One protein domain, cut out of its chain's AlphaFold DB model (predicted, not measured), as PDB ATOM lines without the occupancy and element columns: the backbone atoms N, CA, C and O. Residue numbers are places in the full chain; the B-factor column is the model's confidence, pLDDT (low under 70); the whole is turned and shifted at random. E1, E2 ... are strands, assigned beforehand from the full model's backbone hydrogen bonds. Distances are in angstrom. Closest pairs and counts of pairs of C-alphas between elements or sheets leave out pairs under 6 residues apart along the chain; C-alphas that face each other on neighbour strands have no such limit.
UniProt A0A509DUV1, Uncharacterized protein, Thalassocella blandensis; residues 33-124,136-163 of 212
ATOM      1  N   SER A  33     -28.068  26.099 -49.657       68.25
ATOM      2  CA  SER A  33     -28.300  25.413 -48.383       68.25
ATOM      3  C   SER A  33     -28.932  26.400 -47.404       68.25
ATOM      4  O   SER A  33     -28.516  27.556 -47.385       68.25
ATOM      5  N   ARG A  34     -29.955  25.978 -46.669       82.38
ATOM      6  CA  ARG A  34     -30.665  26.785 -45.668       82.38
ATOM      7  C   ARG A  34     -30.595  26.039 -44.342       82.38
ATOM      8  O   ARG A  34     -30.436  24.818 -44.368       82.38
ATOM      9  N   TYR A  35     -30.632  26.762 -43.229       90.31
ATOM     10  CA  TYR A  35     -30.773  26.107 -41.935       90.31
ATOM     11  C   TYR A  35     -32.251  25.782 -41.688       90.31
ATOM     12  O   TYR A  35     -33.139  26.444 -42.230       90.31
ATOM     13  N   GLU A  36     -32.504  24.758 -40.884       91.50
ATOM     14  CA  GLU A  36     -33.815  24.455 -40.319       91.50
ATOM     15  C   GLU A  36     -33.862  24.992 -38.891       91.50
ATOM     16  O   GLU A  36     -32.890  24.851 -38.152       91.50
ATOM     17  N   LEU A  37     -34.978  25.601 -38.500       93.38
ATOM     18  CA  LEU A  37     -35.206  26.027 -37.124       93.38
ATOM     19  C   LEU A  37     -36.209  25.079 -36.485       93.38
ATOM     20  O   LEU A  37     -37.315  24.909 -36.992       93.38
ATOM     21  N   LYS A  38     -35.824  24.445 -35.384       93.69
ATOM     22  CA  LYS A  38     -36.664  23.497 -34.660       93.69
ATOM     23  C   LYS A  38     -36.767  23.898 -33.207       93.69
ATOM     24  O   LYS A  38     -35.823  24.448 -32.645       93.69
ATOM     25  N   ALA A  39     -37.907  23.605 -32.602       93.56
ATOM     26  CA  ALA A  39     -38.116  23.859 -31.192       93.56
ATOM     27  C   ALA A  39     -38.785  22.672 -30.492       93.56
ATOM     28  O   ALA A  39     -39.594  21.961 -31.091       93.56
ATOM     29  N   SER A  40     -38.430  22.452 -29.229       91.12
ATOM     30  CA  SER A  40     -38.945  21.362 -28.399       91.12
ATOM     31  C   SER A  40     -39.108  21.805 -26.947       91.12
ATOM     32  O   SER A  40     -38.446  22.735 -26.484       91.12
ATOM     33  N   VAL A  41     -39.991  21.131 -26.209       90.31
ATOM     34  CA  VAL A  41     -40.142  21.330 -24.762       90.31
ATOM     35  C   VAL A  41     -39.702  20.057 -24.052       90.31
ATOM     36  O   VAL A  41     -40.335  19.007 -24.195       90.31
ATOM     37  N   ILE A  42     -38.618  20.163 -23.288       86.56
ATOM     38  CA  ILE A  42     -38.053  19.079 -22.492       86.56
ATOM     39  C   ILE A  42     -38.575  19.232 -21.068       86.56
ATOM     40  O   ILE A  42     -38.123  20.077 -20.295       86.56
ATOM     41  N   THR A  43     -39.575  18.422 -20.732       83.19
ATOM     42  CA  THR A  43     -40.328  18.574 -19.488       83.19
ATOM     43  C   THR A  43     -40.641  17.230 -18.850       83.19
ATOM     44  O   THR A  43     -41.101  16.284 -19.489       83.19
ATOM     45  N   THR A  44     -40.427  17.164 -17.542       81.62
ATOM     46  CA  THR A  44     -40.872  16.072 -16.668       81.62
ATOM     47  C   THR A  44     -42.295  16.295 -16.158       81.62
ATOM     48  O   THR A  44     -42.942  15.363 -15.684       81.62
ATOM     49  N   LYS A  45     -42.791  17.534 -16.249       83.44
ATOM     50  CA  LYS A  45     -44.138  17.944 -15.828       83.44
ATOM     51  C   LYS A  45     -45.166  17.847 -16.951       83.44
ATOM     52  O   LYS A  45     -46.363  17.804 -16.687       83.44
ATOM     53  N   GLY A  46     -44.707  17.770 -18.198       84.44
ATOM     54  CA  GLY A  46     -45.565  17.653 -19.369       84.44
ATOM     55  C   GLY A  46     -46.229  18.959 -19.788       84.44
ATOM     56  O   GLY A  46     -47.333  18.909 -20.340       84.44
ATOM     57  N   TYR A  47     -45.570  20.091 -19.523       89.88
ATOM     58  CA  TYR A  47     -46.006  21.420 -19.943       89.88
ATOM     59  C   TYR A  47     -45.866  21.636 -21.451       89.88
ATOM     60  O   TYR A  47     -44.896  21.200 -22.058       89.88
ATOM     61  N   GLY A  48     -46.798  22.373 -22.050       92.94
ATOM     62  CA  GLY A  48     -46.582  23.003 -23.353       92.94
ATOM     63  C   GLY A  48     -45.894  24.357 -23.205       92.94
ATOM     64  O   GLY A  48     -45.873  24.937 -22.117       92.94
ATOM     65  N   VAL A  49     -45.371  24.883 -24.310       95.69
ATOM     66  CA  VAL A  49     -44.847  26.251 -24.386       95.69
ATOM     67  C   VAL A  49     -45.606  27.029 -25.447       95.69
ATOM     68  O   VAL A  49     -45.856  26.528 -26.542       95.69
ATOM     69  N   VAL A  50     -45.963  28.264 -25.115       96.81
ATOM     70  CA  VAL A  50     -46.514  29.243 -26.048       96.81
ATOM     71  C   VAL A  50     -45.466  30.328 -26.256       96.81
ATOM     72  O   VAL A  50     -45.094  31.006 -25.300       96.81
ATOM     73  N   LEU A  51     -44.965  30.474 -27.482       96.19
ATOM     74  CA  LEU A  51     -44.085  31.575 -27.868       96.19
ATOM     75  C   LEU A  51     -44.922  32.727 -28.412       96.19
ATOM     76  O   LEU A  51     -45.821  32.515 -29.226       96.19
ATOM     77  N   TYR A  52     -44.548  33.935 -28.017       94.88
ATOM     78  CA  TYR A  52     -45.145  35.184 -28.464       94.88
ATOM     79  C   TYR A  52     -44.140  35.978 -29.280       94.88
ATOM     80  O   TYR A  52     -42.956  36.011 -28.938       94.88
ATOM     81  N   ASP A  53     -44.629  36.636 -30.333       87.62
ATOM     82  CA  ASP A  53     -43.864  37.599 -31.136       87.62
ATOM     83  C   ASP A  53     -42.512  37.053 -31.635       87.62
ATOM     84  O   ASP A  53     -41.552  37.796 -31.846       87.62
ATOM     85  N   PHE A  54     -42.414  35.732 -31.805       92.31
ATOM     86  CA  PHE A  54     -41.172  35.087 -32.204       92.31
ATOM     87  C   PHE A  54     -40.828  35.518 -33.641       92.31
ATOM     88  O   PHE A  54     -41.705  35.461 -34.509       92.31
ATOM     89  N   PRO A  55     -39.593  35.980 -33.929       91.81
ATOM     90  CA  PRO A  55     -39.282  36.685 -35.171       91.81
ATOM     91  C   PRO A  55     -39.099  35.715 -36.346       91.81
ATOM     92  O   PRO A  55     -38.008  35.581 -36.890       91.81
ATOM     93  N   ILE A  56     -40.169  35.033 -36.750       92.75
ATOM     94  CA  ILE A  56     -40.200  34.083 -37.865       92.75
ATOM     95  C   ILE A  56     -40.637  34.742 -39.172       92.75
ATOM     96  O   ILE A  56     -41.374  35.729 -39.207       92.75
ATOM     97  N   SER A  57     -40.157  34.185 -40.277       91.88
ATOM     98  CA  SER A  57     -40.526  34.591 -41.624       91.88
ATOM     99  C   SER A  57     -41.967  34.196 -41.938       91.88
ATOM    100  O   SER A  57     -42.384  33.069 -41.677       91.88
ATOM    101  N   LYS A  58     -42.704  35.100 -42.591       89.75
ATOM    102  CA  LYS A  58     -44.067  34.847 -43.094       89.75
ATOM    103  C   LYS A  58     -44.113  34.172 -44.461       89.75
ATOM    104  O   LYS A  58     -45.176  33.964 -45.035       89.75
ATOM    105  N   SER A  59     -42.957  33.880 -45.040       84.69
ATOM    106  CA  SER A  59     -42.901  33.320 -46.380       84.69
ATOM    107  C   SER A  59     -43.396  31.870 -46.392       84.69
ATOM    108  O   SER A  59     -42.779  30.987 -45.800       84.69
ATOM    109  N   THR A  60     -44.423  31.599 -47.192       78.81
ATOM    110  CA  THR A  60     -45.015  30.264 -47.388       78.81
ATOM    111  C   THR A  60     -44.125  29.292 -48.170       78.81
ATOM    112  O   THR A  60     -44.445  28.114 -48.297       78.81
ATOM    113  N   GLN A  61     -42.975  29.748 -48.681       82.06
ATOM    114  CA  GLN A  61     -42.019  28.894 -49.397       82.06
ATOM    115  C   GLN A  61     -41.306  27.869 -48.487       82.06
ATOM    116  O   GLN A  61     -40.565  27.018 -48.989       82.06
ATOM    117  N   TYR A  62     -41.443  27.998 -47.164       81.31
ATOM    118  CA  TYR A  62     -40.779  27.155 -46.172       81.31
ATOM    119  C   TYR A  62     -41.764  26.149 -45.592       81.31
ATOM    120  O   TYR A  62     -42.872  26.506 -45.201       81.31
ATOM    121  N   ARG A  63     -41.337  24.887 -45.497       83.25
ATOM    122  CA  ARG A  63     -42.072  23.894 -44.717       83.25
ATOM    123  C   ARG A  63     -42.016  24.303 -43.246       83.25
ATOM    124  O   ARG A  63     -40.939  24.611 -42.745       83.25
ATOM    125  N   SER A  64     -43.158  24.277 -42.576       85.31
ATOM    126  CA  SER A  64     -43.279  24.521 -41.145       85.31
ATOM    127  C   SER A  64     -44.476  23.751 -40.598       85.31
ATOM    128  O   SER A  64     -45.434  23.501 -41.329       85.31
ATOM    129  N   ASP A  65     -44.403  23.382 -39.322       86.25
ATOM    130  CA  ASP A  65     -45.507  22.763 -38.587       86.25
ATOM    131  C   ASP A  65     -46.413  23.813 -37.918       86.25
ATOM    132  O   ASP A  65     -47.382  23.465 -37.242       86.25
ATOM    133  N   VAL A  66     -46.095  25.103 -38.083       87.69
ATOM    134  CA  VAL A  66     -46.806  26.217 -37.455       87.69
ATOM    135  C   VAL A  66     -47.309  27.197 -38.509       87.69
ATOM    136  O   VAL A  66     -46.743  27.329 -39.592       87.69
ATOM    137  N   ASP A  67     -48.394  27.885 -38.174       87.38
ATOM    138  CA  ASP A  67     -48.969  28.933 -39.007       87.38
ATOM    139  C   ASP A  67     -48.258  30.266 -38.704       87.38
ATOM    140  O   ASP A  67     -48.408  30.778 -37.589       87.38
ATOM    141  N   PRO A  68     -47.474  30.831 -39.644       85.81
ATOM    142  CA  PRO A  68     -46.698  32.047 -39.406       85.81
ATOM    143  C   PRO A  68     -47.555  33.315 -39.286       85.81
ATOM    144  O   PRO A  68     -47.029  34.376 -38.940       85.81
ATOM    145  N   ASP A  69     -48.854  33.242 -39.590       87.06
ATOM    146  CA  ASP A  69     -49.778  34.362 -39.424       87.06
ATOM    147  C   ASP A  69     -50.443  34.395 -38.047       87.06
ATOM    148  O   ASP A  69     -51.043  35.411 -37.684       87.06
ATOM    149  N   LYS A  70     -50.287  33.338 -37.243       87.88
ATOM    150  CA  LYS A  70     -50.759  33.339 -35.860       87.88
ATOM    151  C   LYS A  70     -49.801  34.120 -34.953       87.88
ATOM    152  O   LYS A  70     -48.587  33.982 -35.077       87.88
ATOM    153  N   PRO A  71     -50.334  34.911 -34.002       84.62
ATOM    154  CA  PRO A  71     -49.518  35.703 -33.079       84.62
ATOM    155  C   PRO A  71     -48.799  34.848 -32.025       84.62
ATOM    156  O   PRO A  71     -47.858  35.309 -31.383       84.62
ATOM    157  N   GLU A  72     -49.251  33.608 -31.840       92.75
ATOM    158  CA  GLU A  72     -48.693  32.667 -30.883       92.75
ATOM    159  C   GLU A  72     -48.325  31.346 -31.557       92.75
ATOM    160  O   GLU A  72     -49.060  30.819 -32.399       92.75
ATOM    161  N   ILE A  73     -47.190  30.790 -31.144       94.19
ATOM    162  CA  ILE A  73     -46.715  29.484 -31.588       94.19
ATOM    163  C   ILE A  73     -46.796  28.531 -30.407       94.19
ATOM    164  O   ILE A  73     -46.184  28.762 -29.369       94.19
ATOM    165  N   ARG A  74     -47.545  27.441 -30.572       93.56
ATOM    166  CA  ARG A  74     -47.737  26.431 -29.531       93.56
ATOM    167  C   ARG A  74     -46.841  25.231 -29.794       93.56
ATOM    168  O   ARG A  74     -46.922  24.622 -30.857       93.56
ATOM    169  N   ILE A  75     -46.024  24.880 -28.809       92.38
ATOM    170  CA  ILE A  75     -45.103  23.747 -28.853       92.38
ATOM    171  C   ILE A  75     -45.529  22.742 -27.794       92.38
ATOM    172  O   ILE A  75     -45.599  23.062 -26.604       92.38
ATOM    173  N   THR A  76     -45.845  21.527 -28.229       89.00
ATOM    174  CA  THR A  76     -46.152  20.429 -27.317       89.00
ATOM    175  C   THR A  76     -44.869  19.756 -26.826       89.00
ATOM    176  O   THR A  76     -43.860  19.741 -27.532       89.00
ATOM    177  N   PRO A  77     -44.882  19.206 -25.606       83.69
ATOM    178  CA  PRO A  77     -43.730  18.547 -25.033       83.69
ATOM    179  C   PRO A  77     -43.564  17.117 -25.496       83.69
ATOM    180  O   PRO A  77     -44.524  16.437 -25.877       83.69
ATOM    181  N   THR A  78     -42.346  16.642 -25.270       71.25
ATOM    182  CA  THR A  78     -42.021  15.225 -25.301       71.25
ATOM    183  C   THR A  78     -41.715  14.734 -23.894       71.25
ATOM    184  O   THR A  78     -40.932  15.352 -23.173       71.25
ATOM    185  N   ILE A  79     -42.353  13.636 -23.479       63.09
ATOM    186  CA  ILE A  79     -42.321  13.167 -22.090       63.09
ATOM    187  C   ILE A  79     -41.817  11.721 -22.028       63.09
ATOM    188  O   ILE A  79     -42.298  10.845 -22.747       63.09
ATOM    189  N   PRO A  80     -40.907  11.455 -21.087       56.69
ATOM    190  CA  PRO A  80     -39.516  11.879 -21.163       56.69
ATOM    191  C   PRO A  80     -38.733  10.988 -22.139       56.69
ATOM    192  O   PRO A  80     -38.753   9.786 -21.945       56.69
ATOM    193  N   GLY A  81     -38.004  11.557 -23.111       46.59
ATOM    194  CA  GLY A  81     -37.006  10.861 -23.955       46.59
ATOM    195  C   GLY A  81     -37.458  10.376 -25.345       46.59
ATOM    196  O   GLY A  81     -36.768   9.577 -25.975       46.59
ATOM    197  N   GLY A  82     -38.600  10.861 -25.838       48.19
ATOM    198  CA  GLY A  82     -38.879  10.868 -27.277       48.19
ATOM    199  C   GLY A  82     -38.185  12.066 -27.936       48.19
ATOM    200  O   GLY A  82     -38.171  13.159 -27.370       48.19
ATOM    201  N   TYR A  83     -37.609  11.876 -29.122       50.16
ATOM    202  CA  TYR A  83     -36.919  12.931 -29.885       50.16
ATOM    203  C   TYR A  83     -37.663  13.305 -31.181       50.16
ATOM    204  O   TYR A  83     -37.152  14.078 -31.986       50.16
ATOM    205  N   ASP A  84     -38.862  12.753 -31.409       53.47
ATOM    206  CA  ASP A  84     -39.558  12.827 -32.701       53.47
ATOM    207  C   ASP A  84     -40.500  14.035 -32.866       53.47
ATOM    208  O   ASP A  84     -41.018  14.253 -33.960       53.47
ATOM    209  N   THR A  85     -40.683  14.863 -31.830       62.91
ATOM    210  CA  THR A  85     -41.534  16.070 -31.879       62.91
ATOM    211  C   THR A  85     -40.793  17.363 -31.719       62.91
ATOM    212  O   THR A  85     -41.096  18.221 -30.890       62.91
ATOM    213  N   LEU A  86     -39.829  17.515 -32.605       83.62
ATOM    214  CA  LEU A  86     -39.336  18.823 -32.957       83.62
ATOM    215  C   LEU A  86     -40.407  19.541 -33.781       83.62
ATOM    216  O   LEU A  86     -40.801  19.051 -34.837       83.62
ATOM    217  N   VAL A  87     -40.859  20.701 -33.314       88.75
ATOM    218  CA  VAL A  87     -41.724  21.587 -34.096       88.75
ATOM    219  C   VAL A  87     -40.847  22.346 -35.080       88.75
ATOM    220  O   VAL A  87     -39.964  23.103 -34.668       88.75
ATOM    221  N   LEU A  88     -41.071  22.147 -36.379       90.38
ATOM    222  CA  LEU A  88     -40.368  22.874 -37.429       90.38
ATOM    223  C   LEU A  88     -40.929  24.295 -37.548       90.38
ATOM    224  O   LEU A  88     -42.054  24.512 -38.010       90.38
ATOM    225  N   LEU A  89     -40.116  25.272 -37.166       93.31
ATOM    226  CA  LEU A  89     -40.431  26.689 -37.273       93.31
ATOM    227  C   LEU A  89     -39.985  27.232 -38.638       93.31
ATOM    228  O   LEU A  89     -39.009  26.735 -39.216       93.31
ATOM    229  N   PRO A  90     -40.643  28.280 -39.163       92.00
ATOM    230  CA  PRO A  90     -40.102  29.014 -40.293       92.00
ATOM    231  C   PRO A  90     -38.736  29.616 -39.919       92.00
ATOM    232  O   PRO A  90     -38.441  29.811 -38.735       92.00
ATOM    233  N   PRO A  91     -37.887  29.939 -40.907       92.62
ATOM    234  CA  PRO A  91     -36.624  30.616 -40.636       92.62
ATOM    235  C   PRO A  91     -36.862  31.972 -39.969       92.62
ATOM    236  O   PRO A  91     -37.940  32.555 -40.084       92.62
ATOM    237  N   LEU A  92     -35.833  32.501 -39.317       93.69
ATOM    238  CA  LEU A  92     -35.907  33.808 -38.675       93.69
ATOM    239  C   LEU A  92     -36.078  34.915 -39.726       93.69
ATOM    240  O   LEU A  92     -35.423  34.908 -40.773       93.69
ATOM    241  N   LYS A  93     -36.961  35.873 -39.438       92.50
ATOM    242  CA  LYS A  93     -37.277  37.019 -40.294       92.50
ATOM    243  C   LYS A  93     -36.020  37.851 -40.545       92.50
ATOM    244  O   LYS A  93     -35.364  38.280 -39.600       92.50
ATOM    245  N   GLY A  94     -35.704  38.113 -41.811       91.56
ATOM    246  CA  GLY A  94     -34.484  38.822 -42.219       91.56
ATOM    247  C   GLY A  94     -33.232  37.938 -42.277       91.56
ATOM    248  O   GLY A  94     -32.166  38.405 -42.678       91.56
ATOM    249  N   TYR A  95     -33.355  36.660 -41.914       91.81
ATOM    250  CA  TYR A  95     -32.286  35.661 -41.903       91.81
ATOM    251  C   TYR A  95     -32.690  34.409 -42.692       91.81
ATOM    252  O   TYR A  95     -32.255  33.292 -42.410       91.81
ATOM    253  N   GLU A  96     -33.523  34.581 -43.716       88.44
ATOM    254  CA  GLU A  96     -33.984  33.523 -44.600       88.44
ATOM    255  C   GLU A  96     -32.861  33.029 -45.532       88.44
ATOM    256  O   GLU A  96     -32.742  33.432 -46.690       88.44
ATOM    257  N   GLY A  97     -31.993  32.137 -45.056       83.81
ATOM    258  CA  GLY A  97     -30.916  31.607 -45.888       83.81
ATOM    259  C   GLY A  97     -29.823  30.897 -45.108       83.81
ATOM    260  O   GLY A  97     -30.084  29.949 -44.376       83.81
ATOM    261  N   ARG A  98     -28.575  31.321 -45.337       83.06
ATOM    262  CA  ARG A  98     -27.383  30.726 -44.707       83.06
ATOM    263  C   ARG A  98     -26.885  31.458 -43.467       83.06
ATOM    264  O   ARG A  98     -25.934  31.001 -42.849       83.06
ATOM    265  N   LYS A  99     -27.454  32.621 -43.167       87.62
ATOM    266  CA  LYS A  99     -26.988  33.470 -42.075       87.62
ATOM    267  C   LYS A  99     -27.898  33.270 -40.878       87.62
ATOM    268  O   LYS A  99     -29.111  33.278 -41.048       87.62
ATOM    269  N   LEU A 100     -27.299  33.128 -39.705       91.38
ATOM    270  CA  LEU A 100     -27.993  33.237 -38.429       91.38
ATOM    271  C   LEU A 100     -27.741  34.629 -37.839       91.38
ATOM    272  O   LEU A 100     -26.666  35.191 -38.084       91.38
ATOM    273  N   PRO A 101     -28.702  35.195 -37.092       94.31
ATOM    274  CA  PRO A 101     -28.426  36.355 -36.262       94.31
ATOM    275  C   PRO A 101     -27.445  35.995 -35.150       94.31
ATOM    276  O   PRO A 101     -27.240  34.827 -34.824       94.31
ATOM    277  N   ASP A 102     -26.865  37.023 -34.547       95.31
ATOM    278  CA  ASP A 102     -26.015  36.878 -33.370       95.31
ATOM    279  C   ASP A 102     -26.858  36.572 -32.140       95.31
ATOM    280  O   ASP A 102     -26.436  35.809 -31.286       95.31
ATOM    281  N   LYS A 103     -28.061  37.143 -32.075       94.94
ATOM    282  CA  LYS A 103     -28.955  37.042 -30.929       94.94
ATOM    283  C   LYS A 103     -30.400  36.902 -31.377       94.94
ATOM    284  O   LYS A 103     -30.789  37.472 -32.398       94.94
ATOM    285  N   ILE A 104     -31.200  36.185 -30.594       94.25
ATOM    286  CA  ILE A 104     -32.655  36.126 -30.766       94.25
ATOM    287  C   ILE A 104     -33.363  36.425 -29.451       94.25
ATOM    288  O   ILE A 104     -33.100  35.799 -28.429       94.25
ATOM    289  N   SER A 105     -34.285  37.380 -29.478       94.25
ATOM    290  CA  SER A 105     -35.170  37.639 -28.347       94.25
ATOM    291  C   SER A 105     -36.382  36.720 -28.427       94.25
ATOM    292  O   SER A 105     -36.982  36.553 -29.490       94.25
ATOM    293  N   LEU A 106     -36.757  36.141 -27.294       94.75
ATOM    294  CA  LEU A 106     -37.933  35.297 -27.171       94.75
ATOM    295  C   LEU A 106     -38.727  35.648 -25.924       94.75
ATOM    296  O   LEU A 106     -38.177  35.907 -24.852       94.75
ATOM    297  N   LYS A 107     -40.046  35.641 -26.090       96.69
ATOM    298  CA  LYS A 107     -41.027  35.774 -25.025       96.69
ATOM    299  C   LYS A 107     -41.904  34.536 -25.063       96.69
ATOM    300  O   LYS A 107     -42.438  34.193 -26.116       96.69
ATOM    301  N   TYR A 108     -42.029  33.846 -23.941       97.38
ATOM    302  CA  TYR A 108     -42.765  32.592 -23.886       97.38
ATOM    303  C   TYR A 108     -43.399  32.371 -22.522       97.38
ATOM    304  O   TYR A 108     -42.988  32.949 -21.515       97.38
ATOM    305  N   GLN A 109     -44.419  31.526 -22.511       97.88
ATOM    306  CA  GLN A 109     -45.148  31.141 -21.316       97.88
ATOM    307  C   GLN A 109     -45.396  29.638 -21.327       97.88
ATOM    308  O   GLN A 109     -45.726  29.061 -22.366       97.88
ATOM    309  N   TYR A 110     -45.255  29.000 -20.167       96.94
ATOM    310  CA  TYR A 110     -45.657  27.604 -20.022       96.94
ATOM    311  C   TYR A 110     -47.171  27.483 -19.908       96.94
ATOM    312  O   TYR A 110     -47.851  28.350 -19.360       96.94
ATOM    313  N   ALA A 111     -47.695  26.366 -20.393       96.31
ATOM    314  CA  ALA A 111     -49.097  26.023 -20.274       96.31
ATOM    315  C   ALA A 111     -49.257  24.600 -19.747       96.31
ATOM    316  O   ALA A 111     -48.569  23.676 -20.192       96.31
ATOM    317  N   ASP A 112     -50.232  24.412 -18.866       93.81
ATOM    318  CA  ASP A 112     -50.812  23.092 -18.672       93.81
ATOM    319  C   ASP A 112     -51.596  22.729 -19.929       93.81
ATOM    320  O   ASP A 112     -52.433  23.504 -20.402       93.81
ATOM    321  N   ILE A 113     -51.324  21.548 -20.472       90.75
ATOM    322  CA  ILE A 113     -51.962  21.073 -21.698       90.75
ATOM    323  C   ILE A 113     -52.777  19.810 -21.442       90.75
ATOM    324  O   ILE A 113     -52.314  18.857 -20.802       90.75
ATOM    325  N   GLY A 114     -53.992  19.811 -21.979       86.94
ATOM    326  CA  GLY A 114     -54.996  18.768 -21.807       86.94
ATOM    327  C   GLY A 114     -55.642  18.362 -23.130       86.94
ATOM    328  O   GLY A 114     -55.391  18.960 -24.184       86.94
ATOM    329  N   ALA A 115     -56.464  17.312 -23.069       87.12
ATOM    330  CA  ALA A 115     -57.175  16.758 -24.223       87.12
ATOM    331  C   ALA A 115     -56.254  16.526 -25.444       87.12
ATOM    332  O   ALA A 115     -56.553  16.951 -26.562       87.12
ATOM    333  N   CYS A 116     -55.101  15.898 -25.201       84.25
ATOM    334  CA  CYS A 116     -54.097  15.589 -26.216       84.25
ATOM    335  C   CYS A 116     -54.307  14.190 -26.801       84.25
ATOM    336  O   CYS A 116     -54.660  13.253 -26.085       84.25
ATOM    337  N   SER A 117     -53.985  14.027 -28.082       81.75
ATOM    338  CA  SER A 117     -53.666  12.714 -28.641       81.75
ATOM    339  C   SER A 117     -52.302  12.275 -28.111       81.75
ATOM    340  O   SER A 117     -51.363  13.075 -28.085       81.75
ATOM    341  N   ILE A 118     -52.193  11.021 -27.683       75.81
ATOM    342  CA  ILE A 118     -50.940  10.442 -27.198       75.81
ATOM    343  C   ILE A 118     -50.438   9.464 -28.251       75.81
ATOM    344  O   ILE A 118     -51.157   8.541 -28.628       75.81
ATOM    345  N   ASP A 119     -49.217   9.688 -28.719       69.62
ATOM    346  CA  ASP A 119     -48.506   8.771 -29.602       69.62
ATOM    347  C   ASP A 119     -47.466   8.010 -28.775       69.62
ATOM    348  O   ASP A 119     -46.615   8.626 -28.124       69.62
ATOM    349  N   TYR A 120     -47.582   6.682 -28.740       65.38
ATOM    350  CA  TYR A 120     -46.670   5.813 -28.002       65.38
ATOM    351  C   TYR A 120     -45.613   5.276 -28.962       65.38
ATOM    352  O   TYR A 120     -45.838   4.296 -29.673       65.38
ATOM    353  N   SER A 121     -44.429   5.878 -28.949       55.59
ATOM    354  CA  SER A 121     -43.262   5.288 -29.594       55.59
ATOM    355  C   SER A 121     -42.653   4.253 -28.649       55.59
ATOM    356  O   SER A 121     -41.960   4.589 -27.685       55.59
ATOM    357  N   GLY A 122     -42.926   2.975 -28.899       45.72
ATOM    358  CA  GLY A 122     -42.201   1.892 -28.245       45.72
ATOM    359  C   GLY A 122     -40.727   1.939 -28.650       45.72
ATOM    360  O   GLY A 122     -40.411   1.690 -29.808       45.72
ATOM    361  N   ILE A 123     -39.850   2.183 -27.672       46.56
ATOM    362  CA  ILE A 123     -38.376   2.129 -27.733       46.56
ATOM    363  C   ILE A 123     -37.705   3.422 -28.270       46.56
ATOM    364  O   ILE A 123     -37.921   3.804 -29.419       46.56
ATOM    365  N   PRO A 124     -36.820   4.072 -27.482       45.19
ATOM    366  CA  PRO A 124     -36.003   5.183 -27.953       45.19
ATOM    367  C   PRO A 124     -34.928   4.648 -28.905       45.19
ATOM    368  O   PRO A 124     -34.093   3.821 -28.531       45.19
ATOM    369  N   TYR A 136     -37.916  -0.122 -14.388       44.31
ATOM    370  CA  TYR A 136     -38.916   0.843 -14.849       44.31
ATOM    371  C   TYR A 136     -38.943   0.836 -16.376       44.31
ATOM    372  O   TYR A 136     -38.007   1.312 -17.014       44.31
ATOM    373  N   SER A 137     -39.997   0.285 -16.980       44.78
ATOM    374  CA  SER A 137     -40.270   0.521 -18.397       44.78
ATOM    375  C   SER A 137     -40.699   1.980 -18.540       44.78
ATOM    376  O   SER A 137     -41.867   2.324 -18.370       44.78
ATOM    377  N   VAL A 138     -39.736   2.873 -18.773       51.62
ATOM    378  CA  VAL A 138     -40.042   4.264 -19.118       51.62
ATOM    379  C   VAL A 138     -40.740   4.217 -20.473       51.62
ATOM    380  O   VAL A 138     -40.112   3.969 -21.500       51.62
ATOM    381  N   HIS A 139     -42.064   4.345 -20.465       53.84
ATOM    382  CA  HIS A 139     -42.842   4.475 -21.685       53.84
ATOM    383  C   HIS A 139     -42.723   5.917 -22.165       53.84
ATOM    384  O   HIS A 139     -43.140   6.852 -21.482       53.84
ATOM    385  N   TYR A 140     -42.121   6.066 -23.337       62.69
ATOM    386  CA  TYR A 140     -41.968   7.328 -24.039       62.69
ATOM    387  C   TYR A 140     -43.277   7.644 -24.742       62.69
ATOM    388  O   TYR A 140     -43.823   6.792 -25.451       62.69
ATOM    389  N   PHE A 141     -43.788   8.851 -24.543       64.06
ATOM    390  CA  PHE A 141     -44.964   9.282 -25.268       64.06
ATOM    391  C   PHE A 141     -44.891  10.750 -25.637       64.06
ATOM    392  O   PHE A 141     -44.339  11.604 -24.937       64.06
ATOM    393  N   THR A 142     -45.526  11.031 -26.756       70.56
ATOM    394  CA  THR A 142     -45.605  12.361 -27.310       70.56
ATOM    395  C   THR A 142     -47.041  12.845 -27.216       70.56
ATOM    396  O   THR A 142     -47.971  12.169 -27.662       70.56
ATOM    397  N   LYS A 143     -47.228  14.055 -26.680       76.75
ATOM    398  CA  LYS A 143     -48.514  14.752 -26.748       76.75
ATOM    399  C   LYS A 143     -48.615  15.508 -28.075       76.75
ATOM    400  O   LYS A 143     -47.785  16.362 -28.377       76.75
ATOM    401  N   LYS A 144     -49.652  15.217 -28.858       78.50
ATOM    402  CA  LYS A 144     -49.996  15.900 -30.116       78.50
ATOM    403  C   LYS A 144     -51.436  16.413 -30.039       78.50
ATOM    404  O   LYS A 144     -52.233  15.923 -29.242       78.50
ATOM    405  N   ASN A 145     -51.786  17.391 -30.875       82.19
ATOM    406  CA  ASN A 145     -53.168  17.867 -31.054       82.19
ATOM    407  C   ASN A 145     -53.907  18.229 -29.745       82.19
ATOM    408  O   ASN A 145     -55.108  17.986 -29.621       82.19
ATOM    409  N   CYS A 146     -53.200  18.790 -28.761       87.25
ATOM    410  CA  CYS A 146     -53.787  19.205 -27.487       87.25
ATOM    411  C   CYS A 146     -54.801  20.330 -27.696       87.25
ATOM    412  O   CYS A 146     -54.453  21.385 -28.238       87.25
ATOM    413  N   LYS A 147     -56.041  20.111 -27.251       89.62
ATOM    414  CA  LYS A 147     -57.137  21.080 -27.409       89.62
ATOM    415  C   LYS A 147     -57.194  22.095 -26.272       89.62
ATOM    416  O   LYS A 147     -57.598  23.232 -26.492       89.62
ATOM    417  N   GLU A 148     -56.756  21.705 -25.080       93.81
ATOM    418  CA  GLU A 148     -56.791  22.555 -23.892       93.81
ATOM    419  C   GLU A 148     -55.396  23.082 -23.583       93.81
ATOM    420  O   GLU A 148     -54.438  22.312 -23.507       93.81
ATOM    421  N   TRP A 149     -55.296  24.398 -23.411       95.25
ATOM    422  CA  TRP A 149     -54.066  25.104 -23.062       95.25
ATOM    423  C   TRP A 149     -54.396  26.111 -21.968       95.25
ATOM    424  O   TRP A 149     -55.022  27.138 -22.232       95.25
ATOM    425  N   ARG A 150     -53.998  25.812 -20.734       97.00
ATOM    426  CA  ARG A 150     -54.153  26.704 -19.586       97.00
ATOM    427  C   ARG A 150     -52.811  27.358 -19.290       97.00
ATOM    428  O   ARG A 150     -51.913  26.722 -18.747       97.00
ATOM    429  N   LEU A 151     -52.691  28.627 -19.668       97.62
ATOM    430  CA  LEU A 151     -51.487  29.427 -19.461       97.62
ATOM    431  C   LEU A 151     -51.163  29.553 -17.965       97.62
ATOM    432  O   LEU A 151     -52.051  29.823 -17.157       97.62
ATOM    433  N   LEU A 152     -49.891  29.367 -17.612       97.12
ATOM    434  CA  LEU A 152     -49.391  29.458 -16.243       97.12
ATOM    435  C   LEU A 152     -48.879  30.884 -15.987       97.12
ATOM    436  O   LEU A 152     -47.838  31.263 -16.536       97.12
ATOM    437  N   PRO A 153     -49.611  31.725 -15.229       95.88
ATOM    438  CA  PRO A 153     -49.313  33.157 -15.109       95.88
ATOM    439  C   PRO A 153     -47.990  33.446 -14.389       95.88
ATOM    440  O   PRO A 153     -47.380  34.485 -14.613       95.88
ATOM    441  N   ASP A 154     -47.526  32.516 -13.560       96.19
ATOM    442  CA  ASP A 154     -46.272  32.566 -12.810       96.19
ATOM    443  C   ASP A 154     -45.058  32.057 -13.612       96.19
ATOM    444  O   ASP A 154     -43.928  32.127 -13.135       96.19
ATOM    445  N   LYS A 155     -45.268  31.554 -14.836       96.38
ATOM    446  CA  LYS A 155     -44.226  30.959 -15.688       96.38
ATOM    447  C   LYS A 155     -44.125  31.654 -17.043       96.38
ATOM    448  O   LYS A 155     -44.167  31.006 -18.092       96.38
ATOM    449  N   ILE A 156     -43.996  32.976 -17.002       97.00
ATOM    450  CA  ILE A 156     -43.756  33.835 -18.164       97.00
ATOM    451  C   ILE A 156     -42.295  34.265 -18.150       97.00
ATOM    452  O   ILE A 156     -41.782  34.726 -17.133       97.00
ATOM    453  N   TYR A 157     -41.634  34.145 -19.294       97.06
ATOM    454  CA  TYR A 157     -40.218  34.430 -19.430       97.06
ATOM    455  C   TYR A 157     -39.953  35.282 -20.664       97.06
ATOM    456  O   TYR A 157     -40.603  35.152 -21.704       97.06
ATOM    457  N   GLN A 158     -38.940  36.132 -20.544       96.75
ATOM    458  CA  GLN A 158     -38.346  36.857 -21.651       96.75
ATOM    459  C   GLN A 158     -36.839  36.635 -21.594       96.75
ATOM    460  O   GLN A 158     -36.210  36.871 -20.561       96.75
ATOM    461  N   LYS A 159     -36.274  36.119 -22.683       95.44
ATOM    462  CA  LYS A 159     -34.855  35.780 -22.785       95.44
ATOM    463  C   LYS A 159     -34.292  36.320 -24.089       95.44
ATOM    464  O   LYS A 159     -35.003  36.473 -25.080       95.44
ATOM    465  N   GLU A 160     -32.996  36.572 -24.075       95.31
ATOM    466  CA  GLU A 160     -32.199  36.772 -25.273       95.31
ATOM    467  C   GLU A 160     -31.250  35.582 -25.371       95.31
ATOM    468  O   GLU A 160     -30.511  35.310 -24.426       95.31
ATOM    469  N   LEU A 161     -31.323  34.836 -26.469       94.00
ATOM    470  CA  LEU A 161     -30.406  33.736 -26.735       94.00
ATOM    471  C   LEU A 161     -29.246  34.258 -27.552       94.00
ATOM    472  O   LEU A 161     -29.459  34.887 -28.592       94.00
ATOM    473  N   ASP A 162     -28.043  33.947 -27.094       93.94
ATOM    474  CA  ASP A 162     -26.830  34.182 -27.852       93.94
ATOM    475  C   ASP A 162     -26.567  33.000 -28.792       93.94
ATOM    476  O   ASP A 162     -26.560  31.839 -28.382       93.94
ATOM    477  N   LEU A 163     -26.391  33.295 -30.076       94.31
ATOM    478  CA  LEU A 163     -26.079  32.330 -31.124       94.31
ATOM    479  C   LEU A 163     -24.617  32.446 -31.584       94.31
ATOM    480  O   LEU A 163     -24.228  31.773 -32.543       94.31
TER     481      LEU A 163
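What this domain is: This is residues 33 to 124 and 136 to 163 of the 212 residues of an uncharacterized protein of Thalassocella blandensis (UniProt A0A509DUV1). Two strongly twisted sheets stand partly face to face with their strands crossed, a loose sandwich in which the long strands E6 and E9 make most of one wall. The other wall runs from E5 and E1 to the small pair E7 and E8 at one end of the whole, and the unnamed loops 53 to 71 and 90 to 102 lie toward the other end. The printed part has 120 residues with no named helix and nine named strands, E1 to E9 along the chain; the sheet E5 E1 E4 E8 E7 is mixed and the sheet E3 E2 E6 E9 is antiparallel. The class is all strand, though under half of the residues, 58 of 120, are in named elements. The whole is compact, with a radius of gyration of the C-alphas of 15.1 A and spans of 45 by 34 by 26 A.

Where its parts are: In the five-strand sheet, E5 is residues 87 to 89, E1 residues 35 to 42, E4 residues 77 to 79, E8 residues 141 to 144 and E7 residues 117 to 120. E1 is 21.9 A long and begins at C-alpha 35, (-30.773, 26.107, -41.935). In the four-strand sheet, E3 is residues 72 to 75, E2 residues 48 to 52, E6 residues 103 to 114, 33.1 A long, and E9 residues 148 to 162, 32.4 A long. E9 ends at C-alpha 162, (-26.830, 34.182, -27.852).

How they stand to each other: In the five-strand sheet, E5 and E1 are antiparallel, with N 89 and O 37 2.8 A apart. E1 and E4 meet only at a point, where C-alphas 41 and 77 face each other at 4.5 A. E4 and E8 are antiparallel, with N 141 and O 79 3.1 A apart, and so are E8 and E7, with N 117 and O 144 2.8 A apart. The two sheets form a sandwich, two sheets face to face, with strands at 56 degrees; the closest C-alphas of E1 and E3 are those of Ser 40 and Ile 75, 6.6 A apart. E3 and E2 are a hairpin, with N 51 and O 73 2.8 A apart. E2 and E6 are antiparallel, with N 50 and O 109 2.9 A apart. E6 and E9 are antiparallel at 162 degrees, with N 106 and O 159 2.8 A apart. E9 bends by 82 degrees at residue 154. E6 runs on into E7 at 97 degrees.

The domain as a whole: The two C-alphas farthest apart are those of Gly 94 and Tyr 136, 47.0 A. Residues 125 to 135 are not printed, and C-alphas 124 and 136 are 14.1 A apart across the cut. The links E2 to E3 and E5 to E6 are long. pLDDT is under 70 at residues 33, 79 to 85, 119 to 124 and 136 to 141.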